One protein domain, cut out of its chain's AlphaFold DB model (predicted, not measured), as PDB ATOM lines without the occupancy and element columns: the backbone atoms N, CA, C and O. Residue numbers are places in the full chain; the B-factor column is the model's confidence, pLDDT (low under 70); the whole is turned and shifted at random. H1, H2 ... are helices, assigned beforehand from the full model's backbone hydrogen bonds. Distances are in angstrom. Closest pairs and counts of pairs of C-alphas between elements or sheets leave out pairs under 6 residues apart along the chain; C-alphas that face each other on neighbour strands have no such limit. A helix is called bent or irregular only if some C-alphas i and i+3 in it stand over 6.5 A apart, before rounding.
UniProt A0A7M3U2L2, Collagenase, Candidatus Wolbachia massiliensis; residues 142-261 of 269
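Overview. This is residues 142 to 261 of the 269 residues of the protein "Collagenase" of Candidatus Wolbachia massiliensis (UniProt A0A7M3U2L2). Crossed helices gather round a core helix, H4: H1 and H2 cross it towards one end of the long axis, the short H3 packs on it, and H5 and H6 form a helical hairpin at the other end. H5 packs on H4 near one of its ends, H6 packs on H3, and H7 bridges the stretch from the end of H6 towards H2. Residues 230 to 235, in the turn of the hairpin, stick out. The printed part has 120 residues, with seven named helices, H1 to H7 in order, and no named strand; its class is all helix. It is compact, with a radius of gyration of the C-alphas of 13.3 A and spans of 41 by 27 by 27 A.

Arrangement. The longest helix, H1, residues 145 to 161, touches the hub, H4, residues 202 to 217, at a steep tilt of 57 degrees; the C-alphas of Gly 150 and Gly 207 are closest, 3.6 A apart. H2, residues 169 to 183, touches H4 about perpendicular at 83 degrees, closest at the C-alphas of Gly 177 and Lys 205, 4.2 A. H3, residues 188 to 193, touches H4 through Ile 191 and Thr 206, closest C-alphas at 6.6 A. H5, residues 219 to 230, touches H4 with residues 221 to 222 alone; the closest C-alphas, of Leu 214 and Ile 222, are 5.5 A apart. H5 and H6, residues 234 to 249, form a hairpin at 36 degrees, only just steep, with Cys 228 and His 237 closest, C-alphas 5.3 A apart. H6 touches H3 at a shallow tilt of 29 degrees, opposite ways, closest at the C-alphas of Leu 188 and Ser 248, 5.1 A. H4 and H6 are apart. H7, residues 252 to 259, touches no helix; it is close but not clearly touching H2, where the C-alphas of Ile 178 and Val 257 are closest, 6.6 A apart. Every O i to N i+4 pair is within hydrogen-bond range in H2, H3, H6 and H7; H1 has 11 of 13, H4 11 of 12 and H5 7 of 8.

Along the chain. H1 begins at C-alpha 145, (74.267, 77.785, 81.451), and measures 21.0 A; it has a kink of 47 degrees near residue 155 and is irregular, C-alphas 156 and 159 being 7.9 A apart. H2 measures 20.9 A, H4 22.4 A, H5 16.8 A and H6 22.4 A. H7 ends at C-alpha 259, (81.319, 82.696, 57.542).

Size, cuts and confidence. The C-alphas of Asn 167 and Lys 235 are farthest apart, at 40.9 A. The printed part has no cut, and no link is long. Mean pLDDT of the printed part is 81.0; residues 142 to 143, 159 to 167, 194 to 203 and 261 are under 70.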
ATOM      1  N   LYS A 142      76.333  74.124  85.736       66.69
ATOM      2  CA  LYS A 142      77.286  74.794  84.851       66.69
ATOM      3  C   LYS A 142      77.162  74.366  83.389       66.69
ATOM      4  O   LYS A 142      77.299  75.195  82.498       66.69
ATOM      5  N   LEU A 143      76.871  73.094  83.124       66.62
ATOM      6  CA  LEU A 143      76.763  72.566  81.757       66.62
ATOM      7  C   LEU A 143      75.475  73.016  81.050       66.62
ATOM      8  O   LEU A 143      75.344  72.864  79.842       66.62
ATOM      9  N   GLN A 144      74.526  73.585  81.796       73.88
ATOM     10  CA  GLN A 144      73.247  74.055  81.266       73.88
ATOM     11  C   GLN A 144      73.235  75.572  81.035       73.88
ATOM     12  O   GLN A 144      72.410  76.049  80.260       73.88
ATOM     13  N   LEU A 145      74.187  76.326  81.606       78.56
ATOM     14  CA  LEU A 145      74.267  77.785  81.451       78.56
ATOM     15  C   LEU A 145      74.335  78.254  79.987       78.56
ATOM     16  O   LEU A 145      73.574  79.151  79.641       78.56
ATOM     17  N   PRO A 146      75.149  77.663  79.086       80.81
ATOM     18  CA  PRO A 146      75.165  78.094  77.686       80.81
ATOM     19  C   PRO A 146      73.840  77.837  76.959       80.81
ATOM     20  O   PRO A 146      73.511  78.553  76.019       80.81
ATOM     21  N   VAL A 147      73.072  76.822  77.379       82.00
ATOM     22  CA  VAL A 147      71.721  76.573  76.852       82.00
ATOM     23  C   VAL A 147      70.761  77.625  77.396       82.00
ATOM     24  O   VAL A 147      70.039  78.245  76.626       82.00
ATOM     25  N   PHE A 148      70.761  77.832  78.711       84.25
ATOM     26  CA  PHE A 148      69.819  78.707  79.400       84.25
ATOM     27  C   PHE A 148      70.024  80.178  79.009       84.25
ATOM     28  O   PHE A 148      69.127  80.796  78.438       84.25
ATOM     29  N   GLU A 149      71.236  80.696  79.197       86.62
ATOM     30  CA  GLU A 149      71.590  82.089  78.901       86.62
ATOM     31  C   GLU A 149      71.709  82.354  77.407       86.62
ATOM     32  O   GLU A 149      71.203  83.349  76.893       86.62
ATOM     33  N   GLY A 150      72.339  81.429  76.680       87.88
ATOM     34  CA  GLY A 150      72.520  81.570  75.244       87.88
ATOM     35  C   GLY A 150      71.208  81.606  74.474       87.88
ATOM     36  O   GLY A 150      71.097  82.339  73.490       87.88
ATOM     37  N   SER A 151      70.207  80.841  74.918       88.50
ATOM     38  CA  SER A 151      68.888  80.864  74.288       88.50
ATOM     39  C   SER A 151      68.062  82.085  74.671       88.50
ATOM     40  O   SER A 151      67.313  82.562  73.822       88.50
ATOM     41  N   ALA A 152      68.233  82.626  75.881       90.75
ATOM     42  CA  ALA A 152      67.644  83.906  76.265       90.75
ATOM     43  C   ALA A 152      68.191  85.048  75.398       90.75
ATOM     44  O   ALA A 152      67.407  85.755  74.760       90.75
ATOM     45  N   ASP A 153      69.516  85.129  75.247       90.38
ATOM     46  CA  ASP A 153      70.169  86.087  74.345       90.38
ATOM     47  C   ASP A 153      69.687  85.899  72.893       90.38
ATOM     48  O   ASP A 153      69.347  86.860  72.197       90.38
ATOM     49  N   PHE A 154      69.618  84.648  72.428       90.69
ATOM     50  CA  PHE A 154      69.182  84.329  71.072       90.69
ATOM     51  C   PHE A 154      67.729  84.740  70.804       90.69
ATOM     52  O   PHE A 154      67.467  85.431  69.821       90.69
ATOM     53  N   ILE A 155      66.794  84.363  71.679       90.94
ATOM     54  CA  ILE A 155      65.366  84.681  71.545       90.94
ATOM     55  C   ILE A 155      65.136  86.189  71.637       90.94
ATOM     56  O   ILE A 155      64.373  86.741  70.829       90.94
ATOM     57  N   ALA A 156      65.832  86.865  72.558       90.56
ATOM     58  CA  ALA A 156      65.751  88.312  72.707       90.56
ATOM     59  C   ALA A 156      66.067  89.034  71.393       90.56
ATOM     60  O   ALA A 156      65.376  89.973  70.976       90.56
ATOM     61  N   CYS A 157      67.059  88.506  70.686       87.38
ATOM     62  CA  CYS A 157      67.638  89.112  69.505       87.38
ATOM     63  C   CYS A 157      67.217  88.474  68.171       87.38
ATOM     64  O   CYS A 157      67.621  88.956  67.114       87.38
ATOM     65  N   GLU A 158      66.362  87.452  68.175       78.69
ATOM     66  CA  GLU A 158      66.003  86.668  66.986       78.69
ATOM     67  C   GLU A 158      65.465  87.521  65.821       78.69
ATOM     68  O   GLU A 158      65.890  87.331  64.686       78.69
ATOM     69  N   LYS A 159      64.633  88.543  66.088       67.38
ATOM     70  CA  LYS A 159      64.157  89.480  65.043       67.38
ATOM     71  C   LYS A 159      65.294  90.198  64.304       67.38
ATOM     72  O   LYS A 159      65.103  90.637  63.177       67.38
ATOM     73  N   THR A 160      66.447  90.349  64.950       56.22
ATOM     74  CA  THR A 160      67.628  91.010  64.390       56.22
ATOM     75  C   THR A 160      68.636  90.020  63.817       56.22
ATOM     76  O   THR A 160      69.489  90.428  63.052       56.22
ATOM     77  N   TYR A 161      68.574  88.718  64.112       57.22
ATOM     78  CA  TYR A 161      69.592  87.773  63.628       57.22
ATOM     79  C   TYR A 161      69.387  87.278  62.192       57.22
ATOM     80  O   TYR A 161      70.350  86.792  61.592       57.22
ATOM     81  N   ASP A 162      68.196  87.472  61.623       54.41
ATOM     82  CA  ASP A 162      67.912  87.246  60.194       54.41
ATOM     83  C   ASP A 162      68.376  88.418  59.303       54.41
ATOM     84  O   ASP A 162      68.384  88.336  58.075       54.41
ATOM     85  N   GLY A 163      68.822  89.509  59.930       51.72
ATOM     86  CA  GLY A 163      69.383  90.697  59.304       51.72
ATOM     87  C   GLY A 163      69.833  91.645  60.404       51.72
ATOM     88  O   GLY A 163      69.038  92.460  60.863       51.72
ATOM     89  N   LEU A 164      71.080  91.477  60.863       53.06
ATOM     90  CA  LEU A 164      71.647  92.213  61.999       53.06
ATOM     91  C   LEU A 164      71.412  93.706  61.813       53.06
ATOM     92  O   LEU A 164      72.006  94.329  60.930       53.06
ATOM     93  N   GLU A 165      70.545  94.284  62.649       60.44
ATOM     94  CA  GLU A 165      70.462  95.731  62.756       60.44
ATOM     95  C   GLU A 165      71.842  96.204  63.210       60.44
ATOM     96  O   GLU A 165      72.291  95.899  64.325       60.44
ATOM     97  N   LYS A 166      72.547  96.879  62.296       61.09
ATOM     98  CA  LYS A 166      73.912  97.336  62.529       61.09
ATOM     99  C   LYS A 166      73.942  98.244  63.754       61.09
ATOM    100  O   LYS A 166      73.133  99.162  63.870       61.09
ATOM    101  N   ASN A 167      74.923  98.030  64.621       60.81
ATOM    102  CA  ASN A 167      75.136  98.738  65.882       60.81
ATOM    103  C   ASN A 167      74.065  98.476  66.958       60.81
ATOM    104  O   ASN A 167      73.910  99.276  67.882       60.81
ATOM    105  N   SER A 168      73.343  97.356  66.873       79.19
ATOM    106  CA  SER A 168      72.442  96.912  67.944       79.19
ATOM    107  C   SER A 168      73.192  96.182  69.069       79.19
ATOM    108  O   SER A 168      74.278  95.625  68.881       79.19
ATOM    109  N   ILE A 169      72.583  96.137  70.261       82.06
ATOM    110  CA  ILE A 169      73.070  95.315  71.385       82.06
ATOM    111  C   ILE A 169      73.186  93.836  70.993       82.06
ATOM    112  O   ILE A 169      74.151  93.171  71.361       82.06
ATOM    113  N   CYS A 170      72.252  93.363  70.172       84.69
ATOM    114  CA  CYS A 170      72.189  92.007  69.654       84.69
ATOM    115  C   CYS A 170      73.364  91.657  68.739       84.69
ATOM    116  O   CYS A 170      73.970  90.594  68.895       84.69
ATOM    117  N   GLU A 171      73.724  92.563  67.824       83.25
ATOM    118  CA  GLU A 171      74.912  92.405  66.985       83.25
ATOM    119  C   GLU A 171      76.182  92.383  67.838       83.25
ATOM    120  O   GLU A 171      77.023  91.503  67.664       83.25
ATOM    121  N   SER A 172      76.313  93.317  68.786       84.06
ATOM    122  CA  SER A 172      77.483  93.394  69.669       84.06
ATOM    123  C   SER A 172      77.656  92.121  70.503       84.06
ATOM    124  O   SER A 172      78.747  91.551  70.531       84.06
ATOM    125  N   ARG A 173      76.576  91.623  71.122       84.31
ATOM    126  CA  ARG A 173      76.561  90.368  71.892       84.31
ATOM    127  C   ARG A 173      76.999  89.179  71.042       84.31
ATOM    128  O   ARG A 173      77.881  88.424  71.449       84.31
ATOM    129  N   PHE A 174      76.434  89.047  69.844       87.94
ATOM    130  CA  PHE A 174      76.767  87.948  68.944       87.94
ATOM    131  C   PHE A 174      78.215  88.020  68.441       87.94
ATOM    132  O   PHE A 174      78.913  87.006  68.467       87.94
ATOM    133  N   LYS A 175      78.709  89.209  68.064       87.06
ATOM    134  CA  LYS A 175      80.113  89.413  67.663       87.06
ATOM    135  C   LYS A 175      81.085  89.065  68.785       87.06
ATOM    136  O   LYS A 175      82.005  88.291  68.557       87.06
ATOM    137  N   GLN A 176      80.829  89.540  70.007       86.88
ATOM    138  CA  GLN A 176      81.632  89.171  71.179       86.88
ATOM    139  C   GLN A 176      81.666  87.653  71.395       86.88
ATOM    140  O   GLN A 176      82.701  87.101  71.762       86.88
ATOM    141  N   GLY A 177      80.543  86.976  71.149       89.19
ATOM    142  CA  GLY A 177      80.469  85.522  71.136       89.19
ATOM    143  C   GLY A 177      81.371  84.885  70.083       89.19
ATOM    144  O   GLY A 177      82.177  84.017  70.414       89.19
ATOM    145  N   ILE A 178      81.264  85.318  68.824       90.50
ATOM    146  CA  ILE A 178      82.084  84.816  67.709       90.50
ATOM    147  C   ILE A 178      83.578  85.036  67.984       90.50
ATOM    148  O   ILE A 178      84.368  84.097  67.854       90.50
ATOM    149  N   ASP A 179      83.961  86.235  68.425       88.62
ATOM    150  CA  ASP A 179      85.345  86.585  68.763       88.62
ATOM    151  C   ASP A 179      85.891  85.692  69.881       88.62
ATOM    152  O   ASP A 179      87.030  85.218  69.825       88.62
ATOM    153  N   LYS A 180      85.060  85.401  70.887       87.25
ATOM    154  CA  LYS A 180      85.409  84.493  71.982       87.25
ATOM    155  C   LYS A 180      85.616  83.061  71.492       87.25
ATOM    156  O   LYS A 180      86.649  82.466  71.785       87.25
ATOM    157  N   VAL A 181      84.680  82.533  70.699       88.38
ATOM    158  CA  VAL A 181      84.784  81.185  70.113       88.38
ATOM    159  C   VAL A 181      86.066  81.040  69.296       88.38
ATOM    160  O   VAL A 181      86.763  80.036  69.429       88.38
ATOM    161  N   LYS A 182      86.418  82.051  68.495       87.94
ATOM    162  CA  LYS A 182      87.639  82.032  67.679       87.94
ATOM    163  C   LYS A 182      88.914  82.164  68.505       87.94
ATOM    164  O   LYS A 182      89.830  81.366  68.328       87.94
ATOM    165  N   SER A 183      88.984  83.158  69.390       86.69
ATOM    166  CA  SER A 183      90.193  83.445  70.178       86.69
ATOM    167  C   SER A 183      90.608  82.284  71.081       86.69
ATOM    168  O   SER A 183      91.799  82.063  71.284       86.69
ATOM    169  N   GLU A 184      89.640  81.504  71.561       85.56
ATOM    170  CA  GLU A 184      89.878  80.322  72.397       85.56
ATOM    171  C   GLU A 184      89.794  78.996  71.628       85.56
ATOM    172  O   GLU A 184      89.946  77.932  72.228       85.56
ATOM    173  N   ASN A 185      89.582  79.045  70.307       85.81
ATOM    174  CA  ASN A 185      89.417  77.873  69.445       85.81
ATOM    175  C   ASN A 185      88.388  76.868  70.007       85.81
ATOM    176  O   ASN A 185      88.633  75.660  70.090       85.81
ATOM    177  N   LEU A 186      87.239  77.384  70.452       86.44
ATOM    178  CA  LEU A 186      86.205  76.589  71.104       86.44
ATOM    179  C   LEU A 186      85.438  75.759  70.075       86.44
ATOM    180  O   LEU A 186      84.915  76.272  69.086       86.44
ATOM    181  N   SER A 187      85.319  74.463  70.345       88.19
ATOM    182  CA  SER A 187      84.426  73.588  69.591       88.19
ATOM    183  C   SER A 187      82.987  73.693  70.110       88.19
ATOM    184  O   SER A 187      82.762  74.070  71.262       88.19
ATOM    185  N   LEU A 188      82.006  73.310  69.290       87.44
ATOM    186  CA  LEU A 188      80.596  73.264  69.691       87.44
ATOM    187  C   LEU A 188      80.400  72.427  70.966       87.44
ATOM    188  O   LEU A 188      79.717  72.840  71.903       87.44
ATOM    189  N   TYR A 189      81.042  71.258  71.015       84.69
ATOM    190  CA  TYR A 189      80.996  70.387  72.182       84.69
ATOM    191  C   TYR A 189      81.642  71.035  73.405       84.69
ATOM    192  O   TYR A 189      81.122  70.932  74.510       84.69
ATOM    193  N   THR A 190      82.764  71.722  73.208       81.94
ATOM    194  CA  THR A 190      83.480  72.415  74.278       81.94
ATOM    195  C   THR A 190      82.616  73.485  74.941       81.94
ATOM    196  O   THR A 190      82.643  73.604  76.163       81.94
ATOM    197  N   ILE A 191      81.834  74.224  74.151       82.00
ATOM    198  CA  ILE A 191      80.951  75.283  74.652       82.00
ATOM    199  C   ILE A 191      79.839  74.700  75.531       82.00
ATOM    200  O   ILE A 191      79.624  75.199  76.630       82.00
ATOM    201  N   TYR A 192      79.155  73.641  75.086       75.31
ATOM    202  CA  TYR A 192      78.057  73.054  75.864       75.31
ATOM    203  C   TYR A 192      78.514  72.160  77.015       75.31
ATOM    204  O   TYR A 192      77.896  72.144  78.076       75.31
ATOM    205  N   TYR A 193      79.566  71.376  76.794       70.31
ATOM    206  CA  TYR A 193      79.868  70.208  77.621       70.31
ATOM    207  C   TYR A 193      81.315  70.148  78.109       70.31
ATOM    208  O   TYR A 193      81.672  69.253  78.876       70.31
ATOM    209  N   GLY A 194      82.158  71.093  77.692       63.50
ATOM    210  CA  GLY A 194      83.508  71.232  78.218       63.50
ATOM    211  C   GLY A 194      83.510  71.914  79.585       63.50
ATOM    212  O   GLY A 194      82.776  72.870  79.827       63.50
ATOM    213  N   TYR A 195      84.402  71.478  80.477       53.81
ATOM    214  CA  TYR A 195      84.741  72.204  81.708       53.81
ATOM    215  C   TYR A 195      85.670  73.386  81.372       53.81
ATOM    216  O   TYR A 195      86.797  73.467  81.854       53.81
ATOM    217  N   HIS A 196      85.256  74.252  80.447       54.28
ATOM    218  CA  HIS A 196      85.999  75.475  80.155       54.28
ATOM    219  C   HIS A 196      85.673  76.539  81.186       54.28
ATOM    220  O   HIS A 196      84.607  76.504  81.796       54.28
ATOM    221  N   ASP A 197      86.623  77.446  81.406       55.56
ATOM    222  CA  ASP A 197      86.529  78.517  82.386       55.56
ATOM    223  C   ASP A 197      85.224  79.309  82.207       55.56
ATOM    224  O   ASP A 197      85.090  80.175  81.341       55.56
ATOM    225  N   GLN A 198      84.235  78.977  83.036       53.62
ATOM    226  CA  GLN A 198      82.938  79.640  83.096       53.62
ATOM    227  C   GLN A 198      83.029  80.909  83.947       53.62
ATOM    228  O   GLN A 198      82.149  81.189  84.762       53.62
ATOM    229  N   THR A 199      84.113  81.671  83.788       53.25
ATOM    230  CA  THR A 199      84.149  83.059  84.243       53.25
ATOM    231  C   THR A 199      82.935  83.790  83.664       53.25
ATOM    232  O   THR A 199      82.498  83.503  82.548       53.25
ATOM    233  N   SER A 200      82.337  84.668  84.477       54.72
ATOM    234  CA  SER A 200      80.878  84.870  84.569       54.72
ATOM    235  C   SER A 200      80.118  85.192  83.277       54.72
ATOM    236  O   SER A 200      78.918  84.966  83.235       54.72
ATOM    237  N   ASP A 201      80.788  85.670  82.228       60.47
ATOM    238  CA  ASP A 201      80.168  86.077  80.959       60.47
ATOM    239  C   ASP A 201      80.334  85.068  79.807       60.47
ATOM    240  O   ASP A 201      79.671  85.198  78.775       60.47
ATOM    241  N   ASN A 202      81.239  84.089  79.922       68.00
ATOM    242  CA  ASN A 202      81.573  83.198  78.801       68.00
ATOM    243  C   ASN A 202      80.389  82.316  78.354       68.00
ATOM    244  O   ASN A 202      80.187  82.198  77.140       68.00
ATOM    245  N   PRO A 203      79.572  81.741  79.265       69.00
ATOM    246  CA  PRO A 203      78.401  80.948  78.878       69.00
ATOM    247  C   PRO A 203      77.348  81.749  78.103       69.00
ATOM    248  O   PRO A 203      76.776  81.226  77.154       69.00
ATOM    249  N   TYR A 204      77.155  83.026  78.443       73.44
ATOM    250  CA  TYR A 204      76.227  83.933  77.758       73.44
ATOM    251  C   TYR A 204      76.695  84.184  76.317       73.44
ATOM    252  O   TYR A 204      76.013  83.867  75.341       73.44
ATOM    253  N   LYS A 205      77.939  84.664  76.178       82.62
ATOM    254  CA  LYS A 205      78.526  85.065  74.888       82.62
ATOM    255  C   LYS A 205      78.672  83.896  73.923       82.62
ATOM    256  O   LYS A 205      78.400  84.033  72.738       82.62
ATOM    257  N   THR A 206      79.103  82.735  74.402       87.38
ATOM    258  CA  THR A 206      79.265  81.559  73.531       87.38
ATOM    259  C   THR A 206      77.941  80.828  73.302       87.38
ATOM    260  O   THR A 206      77.714  80.316  72.207       87.38
ATOM    261  N   GLY A 207      77.024  80.841  74.274       88.94
ATOM    262  CA  GLY A 207      75.712  80.209  74.165       88.94
ATOM    263  C   GLY A 207      74.834  80.799  73.058       88.94
ATOM    264  O   GLY A 207      74.177  80.044  72.336       88.94
ATOM    265  N   VAL A 208      74.851  82.126  72.860       89.38
ATOM    266  CA  VAL A 208      74.097  82.765  71.762       89.38
ATOM    267  C   VAL A 208      74.620  82.340  70.390       89.38
ATOM    268  O   VAL A 208      73.835  82.094  69.473       89.38
ATOM    269  N   VAL A 209      75.942  82.172  70.253       90.88
ATOM    270  CA  VAL A 209      76.568  81.683  69.014       90.88
ATOM    271  C   VAL A 209      76.068  80.294  68.684       90.88
ATOM    272  O   VAL A 209      75.707  80.011  67.542       90.88
ATOM    273  N   VAL A 210      76.023  79.432  69.695       90.44
ATOM    274  CA  VAL A 210      75.588  78.061  69.495       90.44
ATOM    275  C   VAL A 210      74.092  77.971  69.218       90.44
ATOM    276  O   VAL A 210      73.693  77.261  68.297       90.44
ATOM    277  N   SER A 211      73.270  78.719  69.953       90.50
ATOM    278  CA  SER A 211      71.825  78.781  69.711       90.50
ATOM    279  C   SER A 211      71.541  79.233  68.278       90.50
ATOM    280  O   SER A 211      70.788  78.575  67.562       90.50
ATOM    281  N   LYS A 212      72.239  80.269  67.796       91.00
ATOM    282  CA  LYS A 212      72.118  80.700  66.401       91.00
ATOM    283  C   LYS A 212      72.620  79.647  65.407       91.00
ATOM    284  O   LYS A 212      71.931  79.380  64.429       91.00
ATOM    285  N   PHE A 213      73.765  79.007  65.651       92.50
ATOM    286  CA  PHE A 213      74.261  77.924  64.791       92.50
ATOM    287  C   PHE A 213      73.246  76.781  64.666       92.50
ATOM    288  O   PHE A 213      72.951  76.332  63.557       92.50
ATOM    289  N   LEU A 214      72.695  76.316  65.790       91.56
ATOM    290  CA  LEU A 214      71.704  75.249  65.783       91.56
ATOM    291  C   LEU A 214      70.412  75.705  65.109       91.56
ATOM    292  O   LEU A 214      69.835  74.924  64.370       91.56
ATOM    293  N   ASN A 215      69.970  76.947  65.290       91.06
ATOM    294  CA  ASN A 215      68.829  77.466  64.542       91.06
ATOM    295  C   ASN A 215      69.083  77.461  63.023       91.06
ATOM    296  O   ASN A 215      68.252  76.977  62.257       91.06
ATOM    297  N   ASP A 216      70.250  77.946  62.597       90.56
ATOM    298  CA  ASP A 216      70.579  78.139  61.186       90.56
ATOM    299  C   ASP A 216      70.880  76.820  60.456       90.56
ATOM    300  O   ASP A 216      70.588  76.693  59.267       90.56
ATOM    301  N   GLN A 217      71.528  75.854  61.118       93.56
ATOM    302  CA  GLN A 217      72.002  74.608  60.491       93.56
ATOM    303  C   GLN A 217      71.226  73.366  60.948       93.56
ATOM    304  O   GLN A 217      71.062  72.421  60.178       93.56
ATOM    305  N   HIS A 218      70.697  73.364  62.177       92.94
ATOM    306  CA  HIS A 218      70.066  72.198  62.811       92.94
ATOM    307  C   HIS A 218      68.756  72.552  63.549       92.94
ATOM    308  O   HIS A 218      68.616  72.222  64.731       92.94
ATOM    309  N   PRO A 219      67.756  73.193  62.907       90.19
ATOM    310  CA  PRO A 219      66.603  73.793  63.601       90.19
ATOM    311  C   PRO A 219      65.751  72.790  64.396       90.19
ATOM    312  O   PRO A 219      65.074  73.140  65.357       90.19
ATOM    313  N   LYS A 220      65.797  71.500  64.049       90.19
ATOM    314  CA  LYS A 220      65.146  70.448  64.849       90.19
ATOM    315  C   LYS A 220      65.917  70.115  66.128       90.19
ATOM    316  O   LYS A 220      65.318  69.671  67.102       90.19
ATOM    317  N   MET A 221      67.239  70.281  66.124       89.62
ATOM    318  CA  MET A 221      68.086  70.010  67.284       89.62
ATOM    319  C   MET A 221      67.957  71.089  68.347       89.62
ATOM    320  O   MET A 221      67.909  70.719  69.512       89.62
ATOM    321  N   ILE A 222      67.846  72.371  67.976       87.75
ATOM    322  CA  ILE A 222      67.654  73.439  68.971       87.75
ATOM    323  C   ILE A 222      66.333  73.253  69.737       87.75
ATOM    324  O   ILE A 222      66.325  73.248  70.963       87.75
ATOM    325  N   VAL A 223      65.234  72.952  69.033       88.31
ATOM    326  CA  VAL A 223      63.939  72.639  69.667       88.31
ATOM    327  C   VAL A 223      64.049  71.388  70.543       88.31
ATOM    328  O   VAL A 223      63.599  71.379  71.688       88.31
ATOM    329  N   LYS A 224      64.700  70.326  70.042       88.19
ATOM    330  CA  LYS A 224      64.903  69.100  70.826       88.19
ATOM    331  C   LYS A 224      65.755  69.355  72.074       88.19
ATOM    332  O   LYS A 224      65.475  68.761  73.109       88.19
ATOM    333  N   GLN A 225      66.765  70.219  72.000       86.06
ATOM    334  CA  GLN A 225      67.602  70.584  73.142       86.06
ATOM    335  C   GLN A 225      66.774  71.212  74.251       86.06
ATOM    336  O   GLN A 225      66.851  70.756  75.391       86.06
ATOM    337  N   PHE A 226      65.929  72.181  73.914       82.19
ATOM    338  CA  PHE A 226      65.049  72.784  74.904       82.19
ATOM    339  C   PHE A 226      64.030  71.804  75.464       82.19
ATOM    340  O   PHE A 226      63.764  71.839  76.658       82.19
ATOM    341  N   HIS A 227      63.513  70.891  74.643       83.94
ATOM    342  CA  HIS A 227      62.625  69.837  75.118       83.94
ATOM    343  C   HIS A 227      63.308  68.916  76.142       83.94
ATOM    344  O   HIS A 227      62.765  68.705  77.226       83.94
ATOM    345  N   CYS A 228      64.511  68.410  75.836       82.56
ATOM    346  CA  CYS A 228      65.238  67.521  76.745       82.56
ATOM    347  C   CYS A 228      65.573  68.224  78.072       82.56
ATOM    348  O   CYS A 228      65.364  67.650  79.138       82.56
ATOM    349  N   THR A 229      66.059  69.473  78.011       78.44
ATOM    350  CA  THR A 229      66.327  70.276  79.214       78.44
ATOM    351  C   THR A 229      65.033  70.566  79.976       78.44
ATOM    352  O   THR A 229      65.005  70.429  81.194       78.44
ATOM    353  N   GLY A 230      63.947  70.864  79.251       73.94
ATOM    354  CA  GLY A 230      62.584  71.132  79.734       73.94
ATOM    355  C   GLY A 230      62.112  70.075  80.706       73.94
ATOM    356  O   GLY A 230      61.763  70.338  81.850       73.94
ATOM    357  N   GLN A 231      62.146  68.844  80.221       76.12
ATOM    358  CA  GLN A 231      61.567  67.702  80.908       76.12
ATOM    359  C   GLN A 231      62.485  67.085  81.963       76.12
ATOM    360  O   GLN A 231      62.100  66.100  82.588       76.12
ATOM    361  N   GLY A 232      63.707  67.599  82.140       75.88
ATOM    362  CA  GLY A 232      64.697  66.894  82.944       75.88
ATOM    363  C   GLY A 232      65.122  65.554  82.320       75.88
ATOM    364  O   GLY A 232      65.603  64.676  83.036       75.88
ATOM    365  N   ASP A 233      64.915  65.344  81.010       82.50
ATOM    366  CA  ASP A 233      65.158  64.053  80.359       82.50
ATOM    367  C   ASP A 233      66.655  63.872  80.078       82.50
ATOM    368  O   ASP A 233      67.190  64.241  79.024       82.50
ATOM    369  N   TYR A 234      67.331  63.259  81.050       81.00
ATOM    370  CA  TYR A 234      68.753  62.947  80.984       81.00
ATOM    371  C   TYR A 234      69.123  62.115  79.752       81.00
ATOM    372  O   TYR A 234      70.150  62.368  79.122       81.00
ATOM    373  N   LYS A 235      68.294  61.133  79.372       85.56
ATOM    374  CA  LYS A 235      68.587  60.259  78.229       85.56
ATOM    375  C   LYS A 235      68.498  61.045  76.925       85.56
ATOM    376  O   LYS A 235      69.404  60.965  76.099       85.56
ATOM    377  N   CYS A 236      67.447  61.843  76.763       87.44
ATOM    378  CA  CYS A 236      67.277  62.741  75.623       87.44
ATOM    379  C   CYS A 236      68.454  63.718  75.506       87.44
ATOM    380  O   CYS A 236      69.006  63.893  74.415       87.44
ATOM    381  N   HIS A 237      68.872  64.303  76.631       83.06
ATOM    382  CA  HIS A 237      70.012  65.211  76.694       83.06
ATOM    383  C   HIS A 237      71.333  64.507  76.329       83.06
ATOM    384  O   HIS A 237      72.110  65.022  75.526       83.06
ATOM    385  N   HIS A 238      71.575  63.302  76.848       82.38
ATOM    386  CA  HIS A 238      72.753  62.496  76.517       82.38
ATOM    387  C   HIS A 238      72.800  62.106  75.024       82.38
ATOM    388  O   HIS A 238      73.841  62.211  74.365       82.38
ATOM    389  N   ASP A 239      71.667  61.705  74.443       88.00
ATOM    390  CA  ASP A 239      71.576  61.383  73.014       88.00
ATOM    391  C   ASP A 239      71.860  62.618  72.138       88.00
ATOM    392  O   ASP A 239      72.468  62.510  71.069       88.00
ATOM    393  N   LEU A 240      71.440  63.810  72.579       86.69
ATOM    394  CA  LEU A 240      71.784  65.071  71.919       86.69
ATOM    395  C   LEU A 240      73.268  65.405  72.026       86.69
ATOM    396  O   LEU A 240      73.850  65.842  71.034       86.69
ATOM    397  N   GLN A 241      73.882  65.177  73.184       82.62
ATOM    398  CA  GLN A 241      75.312  65.399  73.388       82.62
ATOM    399  C   GLN A 241      76.147  64.594  72.384       82.62
ATOM    400  O   GLN A 241      77.099  65.128  71.814       82.62
ATOM    401  N   SER A 242      75.752  63.350  72.101       82.56
ATOM    402  CA  SER A 242      76.424  62.510  71.096       82.56
ATOM    403  C   SER A 242      76.339  63.112  69.686       82.56
ATOM    404  O   SER A 242      77.341  63.189  68.981       82.56
ATOM    405  N   LYS A 243      75.169  63.628  69.291       87.38
ATOM    406  CA  LYS A 243      75.001  64.315  67.996       87.38
ATOM    407  C   LYS A 243      75.785  65.623  67.917       87.38
ATOM    408  O   LYS A 243      76.382  65.935  66.891       87.38
ATOM    409  N   ILE A 244      75.789  66.389  69.006       85.94
ATOM    410  CA  ILE A 244      76.574  67.618  69.131       85.94
ATOM    411  C   ILE A 244      78.068  67.312  68.982       85.94
ATOM    412  O   ILE A 244      78.769  68.048  68.292       85.94
ATOM    413  N   TRP A 245      78.553  66.215  69.569       83.44
ATOM    414  CA  TRP A 245      79.930  65.755  69.397       83.44
ATOM    415  C   TRP A 245      80.261  65.453  67.930       83.44
ATOM    416  O   TRP A 245      81.270  65.944  67.422       83.44
ATOM    417  N   GLU A 246      79.398  64.715  67.226       86.12
ATOM    418  CA  GLU A 246      79.579  64.398  65.802       86.12
ATOM    419  C   GLU A 246      79.697  65.670  64.949       86.12
ATOM    420  O   GLU A 246      80.686  65.837  64.229       86.12
ATOM    421  N   ILE A 247      78.766  66.618  65.103       85.44
ATOM    422  CA  ILE A 247      78.790  67.914  64.400       85.44
ATOM    423  C   ILE A 247      80.061  68.701  64.742       85.44
ATOM    424  O   ILE A 247      80.743  69.228  63.859       85.44
ATOM    425  N   SER A 248      80.411  68.749  66.030       82.81
ATOM    426  CA  SER A 248      81.601  69.439  66.529       82.81
ATOM    427  C   SER A 248      82.889  68.878  65.919       82.81
ATOM    428  O   SER A 248      83.808  69.635  65.605       82.81
ATOM    429  N   SER A 249      82.955  67.561  65.711       80.75
ATOM    430  CA  SER A 249      84.110  66.883  65.111       80.75
ATOM    431  C   SER A 249      84.224  67.087  63.591       80.75
ATOM    432  O   SER A 249      85.320  67.018  63.034       80.75
ATOM    433  N   GLY A 250      83.113  67.402  62.916       77.00
ATOM    434  CA  GLY A 250      83.013  67.506  61.457       77.00
ATOM    435  C   GLY A 250      83.455  68.837  60.840       77.00
ATOM    436  O   GLY A 250      83.230  69.050  59.651       77.00
ATOM    437  N   LYS A 251      84.053  69.757  61.613       87.50
ATOM    438  CA  LYS A 251      84.386  71.151  61.222       87.50
ATOM    439  C   LYS A 251      83.197  72.022  60.797       87.50
ATOM    440  O   LYS A 251      83.398  73.191  60.481       87.50
ATOM    441  N   GLU A 252      81.972  71.503  60.800       93.62
ATOM    442  CA  GLU A 252      80.777  72.229  60.364       93.62
ATOM    443  C   GLU A 252      80.581  73.524  61.158       93.62
ATOM    444  O   GLU A 252      80.454  74.598  60.572       93.62
ATOM    445  N   PHE A 253      80.656  73.428  62.488       92.44
ATOM    446  CA  PHE A 253      80.557  74.579  63.380       92.44
ATOM    447  C   PHE A 253      81.658  75.613  63.115       92.44
ATOM    448  O   PHE A 253      81.359  76.788  62.933       92.44
ATOM    449  N   ALA A 254      82.919  75.178  63.018       90.44
ATOM    450  CA  ALA A 254      84.046  76.070  62.741       90.44
ATOM    451  C   ALA A 254      83.874  76.807  61.399       90.44
ATOM    452  O   ALA A 254      83.981  78.030  61.337       90.44
ATOM    453  N   ASN A 255      83.492  76.080  60.345       92.44
ATOM    454  CA  ASN A 255      83.222  76.659  59.029       92.44
ATOM    455  C   ASN A 255      82.050  77.652  59.062       92.44
ATOM    456  O   ASN A 255      82.063  78.646  58.336       92.44
ATOM    457  N   TRP A 256      81.013  77.380  59.858       93.94
ATOM    458  CA  TRP A 256      79.887  78.297  60.024       93.94
ATOM    459  C   TRP A 256      80.304  79.568  60.772       93.94
ATOM    460  O   TRP A 256      79.965  80.660  60.312       93.94
ATOM    461  N   VAL A 257      81.084  79.441  61.852       92.00
ATOM    462  CA  VAL A 257      81.639  80.565  62.629       92.00
ATOM    463  C   VAL A 257      82.505  81.469  61.745       92.00
ATOM    464  O   VAL A 257      82.396  82.693  61.818       92.00
ATOM    465  N   ASP A 258      83.321  80.896  60.857       90.19
ATOM    466  CA  ASP A 258      84.155  81.678  59.940       90.19
ATOM    467  C   ASP A 258      83.345  82.506  58.940       90.19
ATOM    468  O   ASP A 258      83.692  83.660  58.672       90.19
ATOM    469  N   LYS A 259      82.214  81.978  58.462       90.00
ATOM    470  CA  LYS A 259      81.319  82.696  57.542       90.00
ATOM    471  C   LYS A 259      80.632  83.904  58.179       90.00
ATOM    472  O   LYS A 259      80.317  84.843  57.451       90.00
ATOM    473  N   GLN A 260      80.440  83.920  59.501       84.81
ATOM    474  CA  GLN A 260      79.758  85.029  60.187       84.81
ATOM    475  C   GLN A 260      80.558  86.343  60.165       84.81
ATOM    476  O   GLN A 260      79.991  87.409  60.370       84.81
ATOM    477  N   TYR A 261      81.867  86.289  59.898       64.31
ATOM    478  CA  TYR A 261      82.735  87.473  59.850       64.31
ATOM    479  C   TYR A 261      82.738  88.150  58.466       64.31
ATOM    480  O   TYR A 261      82.937  89.357  58.338       64.31
TER     481      TYR A 261